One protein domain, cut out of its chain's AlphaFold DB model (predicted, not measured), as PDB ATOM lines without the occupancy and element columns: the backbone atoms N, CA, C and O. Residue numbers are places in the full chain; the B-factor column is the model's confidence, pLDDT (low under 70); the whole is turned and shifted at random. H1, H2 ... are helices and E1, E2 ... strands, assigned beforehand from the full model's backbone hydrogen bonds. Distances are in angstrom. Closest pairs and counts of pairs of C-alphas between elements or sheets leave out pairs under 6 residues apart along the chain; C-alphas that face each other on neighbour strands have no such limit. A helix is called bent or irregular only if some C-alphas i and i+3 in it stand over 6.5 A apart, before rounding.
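Overview. This is residues 56 to 126 of the 163 residues of the protein "PF14025 family protein" of Fusobacterium sp. OBRC1 (UniProt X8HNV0). A small two-stranded hairpin, E1 and E2, closes the open side of a V made by two helices, with H2 beside E1 and the first part of H1 near E2. The corner of the V lies where residues 71 to 75 of H1 come near Leu 83 of H2. The printed part has 71 residues, with H1, H2, E1 and E2 in chain order; the sheet, E1 - E2, is antiparallel and the class is mixed, helices and strands. The whole is compact, with a radius of gyration of the C-alphas of 12.6 A, and spans 34 by 29 by 21 A.

Arrangement. Start at E1, residues 109 to 113, and E2, residues 120 to 125, an antiparallel hairpin at 162 degrees; N 110 and O 123 are 2.8 A apart, N 112 and O 121 2.9 A, both within hydrogen-bond range. Residues 56 to 57 pair antiparallel with residues 123 to 124 of E2. Look next at H2, residues 83 to 98, whose closest C-alpha pair with E1 is Leu 92 and Leu 110, 6.1 A. H2 has a kink of 31 degrees near residue 90 and is only just irregular, with C-alphas 86 and 89 6.7 A apart. From E2, go to H1, residues 61 to 77: the closest C-alphas, of Val 63 and Met 121, are 6.8 A apart. H1 and H2 only just touch, with 3 pairs of C-alphas within 8 A, the closest Phe 74 and Leu 83 at 7.4 A; they run opposite ways at a steep tilt of 64 degrees. Every O i to N i+4 pair is within hydrogen-bond range in H1, and 9 of 12 in H2.

Along the chain. Find C-alpha 61 at (81.852, 13.613, -36.697); H1 runs 24.6 A from there. H2 begins at C-alpha 83, (85.033, -4.067, -26.355), and runs 21.9 A. E2 ends at C-alpha 125, (90.074, -5.581, -41.465).

Size, cuts and confidence. The C-alphas farthest apart, of Glu 76 and Lys 101, are 35.7 A apart. The printed part has no cut and no long link, and no printed residue is under 70 in pLDDT.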
ATOM      1  N   ALA A  56      89.847  -1.213 -39.029       95.69
ATOM      2  CA  ALA A  56      89.699   0.164 -39.466       95.69
ATOM      3  C   ALA A  56      88.225   0.527 -39.682       95.69
ATOM      4  O   ALA A  56      87.373  -0.322 -39.951       95.69
ATOM      5  N   SER A  57      87.934   1.821 -39.581       95.12
ATOM      6  CA  SER A  57      86.613   2.406 -39.803       95.12
ATOM      7  C   SER A  57      86.759   3.822 -40.359       95.12
ATOM      8  O   SER A  57      87.781   4.479 -40.155       95.12
ATOM      9  N   ILE A  58      85.731   4.296 -41.062       93.62
ATOM     10  CA  ILE A  58      85.599   5.691 -41.489       93.62
ATOM     11  C   ILE A  58      84.254   6.205 -40.995       93.62
ATOM     12  O   ILE A  58      83.210   5.617 -41.281       93.62
ATOM     13  N   THR A  59      84.277   7.341 -40.307       94.50
ATOM     14  CA  THR A  59      83.087   7.968 -39.732       94.50
ATOM     15  C   THR A  59      83.092   9.466 -39.985       94.50
ATOM     16  O   THR A  59      84.151  10.094 -39.989       94.50
ATOM     17  N   ASP A  60      81.909  10.060 -40.117       94.38
ATOM     18  CA  ASP A  60      81.769  11.496 -39.888       94.38
ATOM     19  C   ASP A  60      81.794  11.818 -38.381       94.38
ATOM     20  O   ASP A  60      81.862  10.935 -37.518       94.38
ATOM     21  N   ILE A  61      81.744  13.112 -38.066       96.00
ATOM     22  CA  ILE A  61      81.852  13.613 -36.697       96.00
ATOM     23  C   ILE A  61      80.671  13.207 -35.799       96.00
ATOM     24  O   ILE A  61      80.846  13.062 -34.590       96.00
ATOM     25  N   GLU A  62      79.473  13.015 -36.348       97.62
ATOM     26  CA  GLU A  62      78.290  12.647 -35.566       97.62
ATOM     27  C   GLU A  62      78.275  11.146 -35.266       97.62
ATOM     28  O   GLU A  62      78.007  10.751 -34.128       97.62
ATOM     29  N   VAL A  63      78.667  10.317 -36.239       97.62
ATOM     30  CA  VAL A  63      78.869   8.874 -36.042       97.62
ATOM     31  C   VAL A  63      79.986   8.625 -35.022       97.62
ATOM     32  O   VAL A  63      79.804   7.822 -34.106       97.62
ATOM     33  N   GLN A  64      81.098   9.368 -35.096       97.44
ATOM     34  CA  GLN A  64      82.188   9.276 -34.116       97.44
ATOM     35  C   GLN A  64      81.714   9.619 -32.693       97.44
ATOM     36  O   GLN A  64      81.996   8.887 -31.742       97.44
ATOM     37  N   LYS A  65      80.957  10.712 -32.522       98.25
ATOM     38  CA  LYS A  65      80.390  11.086 -31.213       98.25
ATOM     39  C   LYS A  65      79.466  10.003 -30.661       98.25
ATOM     40  O   LYS A  65      79.498   9.726 -29.461       98.25
ATOM     41  N   ALA A  66      78.634   9.407 -31.515       98.44
ATOM     42  CA  ALA A  66      77.737   8.329 -31.122       98.44
ATOM     43  C   ALA A  66      78.508   7.067 -30.708       98.44
ATOM     44  O   ALA A  66      78.193   6.496 -29.662       98.44
ATOM     45  N   TYR A  67      79.553   6.695 -31.454       98.00
ATOM     46  CA  TYR A  67      80.459   5.606 -31.090       98.00
ATOM     47  C   TYR A  67      81.094   5.846 -29.717       98.00
ATOM     48  O   TYR A  67      80.937   5.010 -28.834       98.00
ATOM     49  N   HIS A  68      81.699   7.012 -29.472       97.75
ATOM     50  CA  HIS A  68      82.325   7.296 -28.172       97.75
ATOM     51  C   HIS A  68      81.329   7.312 -27.009       97.75
ATOM     52  O   HIS A  68      81.660   6.922 -25.890       97.75
ATOM     53  N   LYS A  69      80.083   7.742 -27.248       98.19
ATOM     54  CA  LYS A  69      79.022   7.646 -26.238       98.19
ATOM     55  C   LYS A  69      78.692   6.186 -25.915       98.19
ATOM     56  O   LYS A  69      78.503   5.860 -24.744       98.19
ATOM     57  N   PHE A  70      78.601   5.335 -26.934       98.00
ATOM     58  CA  PHE A  70      78.387   3.901 -26.764       98.00
ATOM     59  C   PHE A  70      79.571   3.238 -26.047       98.00
ATOM     60  O   PHE A  70      79.357   2.582 -25.035       98.00
ATOM     61  N   GLU A  71      80.798   3.470 -26.512       96.69
ATOM     62  CA  GLU A  71      82.046   2.940 -25.950       96.69
ATOM     63  C   GLU A  71      82.180   3.287 -24.464       96.69
ATOM     64  O   GLU A  71      82.412   2.412 -23.632       96.69
ATOM     65  N   LYS A  72      81.912   4.547 -24.101       96.38
ATOM     66  CA  LYS A  72      81.900   4.976 -22.701       96.38
ATOM     67  C   LYS A  72      80.863   4.213 -21.869       96.38
ATOM     68  O   LYS A  72      81.188   3.727 -20.792       96.38
ATOM     69  N   LYS A  73      79.626   4.092 -22.363       96.44
ATOM     70  CA  LYS A  73      78.556   3.342 -21.681       96.44
ATOM     71  C   LYS A  73      78.911   1.857 -21.549       96.44
ATOM     72  O   LYS A  73      78.592   1.254 -20.532       96.44
ATOM     73  N   PHE A  74      79.550   1.276 -22.562       96.75
ATOM     74  CA  PHE A  74      80.019  -0.105 -22.532       96.75
ATOM     75  C   PHE A  74      81.071  -0.300 -21.437       96.75
ATOM     76  O   PHE A  74      80.903  -1.187 -20.606       96.75
ATOM     77  N   SER A  75      82.089   0.561 -21.384       94.62
ATOM     78  CA  SER A  75      83.149   0.501 -20.369       94.62
ATOM     79  C   SER A  75      82.615   0.708 -18.944       94.62
ATOM     80  O   SER A  75      83.004  -0.014 -18.035       94.62
ATOM     81  N   GLU A  76      81.658   1.622 -18.739       95.44
ATOM     82  CA  GLU A  76      81.019   1.838 -17.427       95.44
ATOM     83  C   GLU A  76      80.222   0.618 -16.927       95.44
ATOM     84  O   GLU A  76      80.038   0.455 -15.721       95.44
ATOM     85  N   LEU A  77      79.724  -0.224 -17.838       95.06
ATOM     86  CA  LEU A  77      78.959  -1.432 -17.514       95.06
ATOM     87  C   LEU A  77      79.823  -2.701 -17.454       95.06
ATOM     88  O   LEU A  77      79.376  -3.695 -16.885       95.06
ATOM     89  N   ASN A  78      81.030  -2.667 -18.026       93.38
ATOM     90  CA  ASN A  78      81.936  -3.806 -18.159       93.38
ATOM     91  C   ASN A  78      83.361  -3.370 -17.775       93.38
ATOM     92  O   ASN A  78      84.196  -3.136 -18.644       93.38
ATOM     93  N   GLU A  79      83.621  -3.229 -16.471       86.88
ATOM     94  CA  GLU A  79      84.867  -2.646 -15.932       86.88
ATOM     95  C   GLU A  79      86.140  -3.387 -16.386       86.88
ATOM     96  O   GLU A  79      87.148  -2.746 -16.666       86.88
ATOM     97  N   ASP A  80      86.062  -4.713 -16.538       88.94
ATOM     98  CA  ASP A  80      87.155  -5.574 -17.020       88.94
ATOM     99  C   ASP A  80      86.947  -6.056 -18.472       88.94
ATOM    100  O   ASP A  80      87.651  -6.955 -18.934       88.94
ATOM    101  N   GLY A  81      85.942  -5.515 -19.170       86.94
ATOM    102  CA  GLY A  81      85.542  -5.983 -20.494       86.94
ATOM    103  C   GLY A  81      86.400  -5.410 -21.620       86.94
ATOM    104  O   GLY A  81      86.741  -4.226 -21.628       86.94
ATOM    105  N   ASP A  82      86.692  -6.241 -22.612       93.94
ATOM    106  CA  ASP A  82      87.334  -5.851 -23.859       93.94
ATOM    107  C   ASP A  82      86.272  -5.649 -24.944       93.94
ATOM    108  O   ASP A  82      85.607  -6.590 -25.371       93.94
ATOM    109  N   LEU A  83      86.104  -4.409 -25.413       94.81
ATOM    110  CA  LEU A  83      85.033  -4.067 -26.355       94.81
ATOM    111  C   LEU A  83      85.073  -4.909 -27.641       94.81
ATOM    112  O   LEU A  83      84.029  -5.198 -28.225       94.81
ATOM    113  N   TYR A  84      86.259  -5.303 -28.105       94.62
ATOM    114  CA  TYR A  84      86.358  -6.139 -29.292       94.62
ATOM    115  C   TYR A  84      85.873  -7.563 -29.004       94.62
ATOM    116  O   TYR A  84      84.916  -8.016 -29.631       94.62
ATOM    117  N   ASN A  85      86.492  -8.244 -28.040       94.75
ATOM    118  CA  ASN A  85      86.216  -9.644 -27.726       94.75
ATOM    119  C   ASN A  85      84.817  -9.853 -27.134       94.75
ATOM    120  O   ASN A  85      84.152 -10.822 -27.482       94.75
ATOM    121  N   ASP A  86      84.351  -8.936 -26.286       96.62
ATOM    122  CA  ASP A  86      83.093  -9.092 -25.550       96.62
ATOM    123  C   ASP A  86      81.871  -8.521 -26.290       96.62
ATOM    124  O   ASP A  86      80.736  -8.730 -25.857       96.62
ATOM    125  N   TYR A  87      82.066  -7.772 -27.384       96.75
ATOM    126  CA  TYR A  87      80.958  -7.174 -28.139       96.75
ATOM    127  C   TYR A  87      81.086  -7.327 -29.655       96.75
ATOM    128  O   TYR A  87      80.161  -7.828 -30.296       96.75
ATOM    129  N   PHE A  88      82.193  -6.894 -30.264       97.44
ATOM    130  CA  PHE A  88      82.310  -6.918 -31.726       97.44
ATOM    131  C   PHE A  88      82.579  -8.306 -32.311       97.44
ATOM    132  O   PHE A  88      82.139  -8.554 -33.435       97.44
ATOM    133  N   TRP A  89      83.247  -9.199 -31.577       96.56
ATOM    134  CA  TRP A  89      83.606 -10.542 -32.040       96.56
ATOM    135  C   TRP A  89      82.383 -11.323 -32.525       96.56
ATOM    136  O   TRP A  89      82.315 -11.716 -33.690       96.56
ATOM    137  N   ASP A  90      81.376 -11.475 -31.662       97.31
ATOM    138  CA  ASP A  90      80.159 -12.224 -31.990       97.31
ATOM    139  C   ASP A  90      79.423 -11.601 -33.186       97.31
ATOM    140  O   ASP A  90      78.955 -12.309 -34.080       97.31
ATOM    141  N   LEU A  91      79.375 -10.265 -33.260       98.25
ATOM    142  CA  LEU A  91      78.730  -9.547 -34.363       98.25
ATOM    143  C   LEU A  91      79.450  -9.762 -35.701       98.25
ATOM    144  O   LEU A  91      78.798  -9.906 -36.740       98.25
ATOM    145  N   LEU A  92      80.784  -9.765 -35.692       97.94
ATOM    146  CA  LEU A  92      81.612 -10.028 -36.868       97.94
ATOM    147  C   LEU A  92      81.447 -11.478 -37.336       97.94
ATOM    148  O   LEU A  92      81.201 -11.706 -38.523       97.94
ATOM    149  N   GLU A  93      81.483 -12.442 -36.417       97.88
ATOM    150  CA  GLU A  93      81.315 -13.863 -36.729       97.88
ATOM    151  C   GLU A  93      79.909 -14.156 -37.289       97.88
ATOM    152  O   GLU A  93      79.743 -14.862 -38.291       97.88
ATOM    153  N   GLU A  94      78.863 -13.577 -36.694       98.12
ATOM    154  CA  GLU A  94      77.496 -13.666 -37.214       98.12
ATOM    155  C   GLU A  94      77.362 -13.026 -38.603       98.12
ATOM    156  O   GLU A  94      76.702 -13.585 -39.492       98.12
ATOM    157  N   ASN A  95      78.015 -11.882 -38.826       97.75
ATOM    158  CA  ASN A  95      78.036 -11.234 -40.132       97.75
ATOM    159  C   ASN A  95      78.740 -12.102 -41.183       97.75
ATOM    160  O   ASN A  95      78.226 -12.233 -42.295       97.75
ATOM    161  N   ALA A  96      79.851 -12.752 -40.831       97.31
ATOM    162  CA  ALA A  96      80.562 -13.685 -41.702       97.31
ATOM    163  C   ALA A  96      79.690 -14.882 -42.094       97.31
ATOM    164  O   ALA A  96      79.598 -15.228 -43.271       97.31
ATOM    165  N   LYS A  97      78.966 -15.472 -41.133       97.75
ATOM    166  CA  LYS A  97      78.023 -16.576 -41.393       97.75
ATOM    167  C   LYS A  97      76.921 -16.167 -42.371       97.75
ATOM    168  O   LYS A  97      76.534 -16.952 -43.237       97.75
ATOM    169  N   LYS A  98      76.408 -14.939 -42.246       97.31
ATOM    170  CA  LYS A  98      75.337 -14.410 -43.105       97.31
ATOM    171  C   LYS A  98      75.842 -13.965 -44.482       97.31
ATOM    172  O   LYS A  98      75.130 -14.127 -45.475       97.31
ATOM    173  N   PHE A  99      77.052 -13.419 -44.547       95.56
ATOM    174  CA  PHE A  99      77.663 -12.857 -45.750       95.56
ATOM    175  C   PHE A  99      79.108 -13.363 -45.934       95.56
ATOM    176  O   PHE A  99      80.051 -12.573 -45.878       95.56
ATOM    177  N   PRO A 100      79.308 -14.660 -46.226       94.19
ATOM    178  CA  PRO A 100      80.633 -15.296 -46.184       94.19
ATOM    179  C   PRO A 100      81.564 -14.888 -47.330       94.19
ATOM    180  O   PRO A 100      82.749 -15.216 -47.344       94.19
ATOM    181  N   LYS A 101      81.039 -14.212 -48.356       93.19
ATOM    182  CA  LYS A 101      81.831 -13.851 -49.528       93.19
ATOM    183  C   LYS A 101      82.869 -12.798 -49.138       93.19
ATOM    184  O   LYS A 101      82.501 -11.688 -48.764       93.19
ATOM    185  N   TYR A 102      84.139 -13.150 -49.330       92.19
ATOM    186  CA  TYR A 102      85.293 -12.310 -49.010       92.19
ATOM    187  C   TYR A 102      85.411 -11.960 -47.523       92.19
ATOM    188  O   TYR A 102      85.851 -10.867 -47.217       92.19
ATOM    189  N   GLN A 103      85.022 -12.873 -46.630       92.81
ATOM    190  CA  GLN A 103      85.308 -12.785 -45.198       92.81
ATOM    191  C   GLN A 103      85.904 -14.107 -44.706       92.81
ATOM    192  O   GLN A 103      85.527 -15.178 -45.189       92.81
ATOM    193  N   ALA A 104      86.803 -14.033 -43.734       92.50
ATOM    194  CA  ALA A 104      87.206 -15.138 -42.888       92.50
ATOM    195  C   ALA A 104      86.038 -15.594 -42.003       92.50
ATOM    196  O   ALA A 104      85.056 -14.876 -41.809       92.50
ATOM    197  N   GLU A 105      86.157 -16.795 -41.435       93.38
ATOM    198  CA  GLU A 105      85.109 -17.384 -40.591       93.38
ATOM    199  C   GLU A 105      84.786 -16.550 -39.340       93.38
ATOM    200  O   GLU A 105      83.639 -16.551 -38.901       93.38
ATOM    201  N   TYR A 106      85.763 -15.793 -38.830       92.44
ATOM    202  CA  TYR A 106      85.623 -14.911 -37.663       92.44
ATOM    203  C   TYR A 106      85.114 -13.499 -38.008       92.44
ATOM    204  O   TYR A 106      84.872 -12.700 -37.112       92.44
ATOM    205  N   GLY A 107      84.913 -13.200 -39.296       95.62
ATOM    206  CA  GLY A 107      84.450 -11.901 -39.777       95.62
ATOM    207  C   GLY A 107      85.563 -10.889 -39.995       95.62
ATOM    208  O   GLY A 107      86.460 -10.717 -39.183       95.62
ATOM    209  N   ASP A 108      85.469 -10.200 -41.129       96.25
ATOM    210  CA  ASP A 108      86.461  -9.217 -41.565       96.25
ATOM    211  C   ASP A 108      85.815  -7.865 -41.876       96.25
ATOM    212  O   ASP A 108      86.522  -6.885 -42.068       96.25
ATOM    213  N   TRP A 109      84.489  -7.772 -41.997       96.88
ATOM    214  CA  TRP A 109      83.799  -6.491 -42.115       96.88
ATOM    215  C   TRP A 109      82.438  -6.527 -41.432       96.88
ATOM    216  O   TRP A 109      81.817  -7.578 -41.299       96.88
ATOM    217  N   LEU A 110      81.948  -5.358 -41.032       97.00
ATOM    218  CA  LEU A 110      80.628  -5.184 -40.441       97.00
ATOM    219  C   LEU A 110      80.111  -3.775 -40.740       97.00
ATOM    220  O   LEU A 110      80.805  -2.794 -40.510       97.00
ATOM    221  N   ASN A 111      78.874  -3.653 -41.222       96.19
ATOM    222  CA  ASN A 111      78.155  -2.377 -41.170       96.19
ATOM    223  C   ASN A 111      77.368  -2.358 -39.859       96.19
ATOM    224  O   ASN A 111      76.256  -2.883 -39.794       96.19
ATOM    225  N   TRP A 112      77.981  -1.831 -38.805       97.94
ATOM    226  CA  TRP A 112      77.433  -1.897 -37.458       97.94
ATOM    227  C   TRP A 112      76.484  -0.731 -37.201       97.94
ATOM    228  O   TRP A 112      76.858   0.428 -37.358       97.94
ATOM    229  N   ASN A 113      75.255  -1.029 -36.787       97.75
ATOM    230  CA  ASN A 113      74.318   0.000 -36.349       97.75
ATOM    231  C   ASN A 113      74.598   0.334 -34.888       97.75
ATOM    232  O   ASN A 113      74.511  -0.544 -34.028       97.75
ATOM    233  N   ILE A 114      74.913   1.598 -34.613       97.88
ATOM    234  CA  ILE A 114      75.237   2.048 -33.262       97.88
ATOM    235  C   ILE A 114      73.950   1.992 -32.418       97.88
ATOM    236  O   ILE A 114      72.964   2.641 -32.792       97.88
ATOM    237  N   PRO A 115      73.934   1.260 -31.285       97.44
ATOM    238  CA  PRO A 115      72.754   1.134 -30.439       97.44
ATOM    239  C   PRO A 115      72.146   2.482 -30.057       97.44
ATOM    240  O   PRO A 115      72.860   3.453 -29.806       97.44
ATOM    241  N   ASP A 116      70.817   2.517 -29.970       95.81
ATOM    242  CA  ASP A 116      70.037   3.710 -29.621       95.81
ATOM    243  C   ASP A 116      70.165   4.877 -30.633       95.81
ATOM    244  O   ASP A 116      69.847   6.022 -30.300       95.81
ATOM    245  N   THR A 117      70.619   4.614 -31.868       97.62
ATOM    246  CA  THR A 117      70.732   5.611 -32.948       97.62
ATOM    247  C   THR A 117      70.335   5.040 -34.316       97.62
ATOM    248  O   THR A 117      70.240   3.829 -34.491       97.62
ATOM    249  N   GLU A 118      70.159   5.921 -35.305       97.00
ATOM    250  CA  GLU A 118      69.974   5.558 -36.722       97.00
ATOM    251  C   GLU A 118      71.314   5.462 -37.486       97.00
ATOM    252  O   GLU A 118      71.332   5.352 -38.711       97.00
ATOM    253  N   TYR A 119      72.449   5.580 -36.791       97.56
ATOM    254  CA  TYR A 119      73.763   5.660 -37.420       97.56
ATOM    255  C   TYR A 119      74.366   4.281 -37.677       97.56
ATOM    256  O   TYR A 119      74.304   3.385 -36.835       97.56
ATOM    257  N   THR A 120      75.036   4.153 -38.823       96.00
ATOM    258  CA  THR A 120      75.804   2.965 -39.200       96.00
ATOM    259  C   THR A 120      77.284   3.320 -39.297       96.00
ATOM    260  O   THR A 120      77.654   4.260 -39.999       96.00
ATOM    261  N   MET A 121      78.132   2.535 -38.638       96.69
ATOM    262  CA  MET A 121      79.584   2.621 -38.718       96.69
ATOM    263  C   MET A 121      80.138   1.410 -39.485       96.69
ATOM    264  O   MET A 121      79.958   0.274 -39.038       96.69
ATOM    265  N   PRO A 122      80.795   1.613 -40.639       95.75
ATOM    266  CA  PRO A 122      81.470   0.535 -41.342       95.75
ATOM    267  C   PRO A 122      82.785   0.189 -40.640       95.75
ATOM    268  O   PRO A 122      83.606   1.058 -40.381       95.75
ATOM    269  N   ILE A 123      82.993  -1.092 -40.383       96.00
ATOM    270  CA  ILE A 123      84.190  -1.655 -39.766       96.00
ATOM    271  C   ILE A 123      84.763  -2.675 -40.749       96.00
ATOM    272  O   ILE A 123      84.000  -3.426 -41.363       96.00
ATOM    273  N   CYS A 124      86.083  -2.721 -40.913       96.94
ATOM    274  CA  CYS A 124      86.743  -3.751 -41.709       96.94
ATOM    275  C   CYS A 124      88.167  -4.054 -41.245       96.94
ATOM    276  O   CYS A 124      88.831  -3.189 -40.684       96.94
ATOM    277  N   ALA A 125      88.666  -5.241 -41.574       96.56
ATOM    278  CA  ALA A 125      90.074  -5.581 -41.465       96.56
ATOM    279  C   ALA A 125      90.924  -4.647 -42.348       96.56
ATOM    280  O   ALA A 125      90.557  -4.346 -43.489       96.56
ATOM    281  N   SER A 126      92.060  -4.183 -41.839       96.62
ATOM    282  CA  SER A 126      92.969  -3.290 -42.564       96.62
ATOM    283  C   SER A 126      94.061  -4.075 -43.279       96.62
ATOM    284  O   SER A 126      94.967  -4.583 -42.638       96.62
TER     285      SER A 126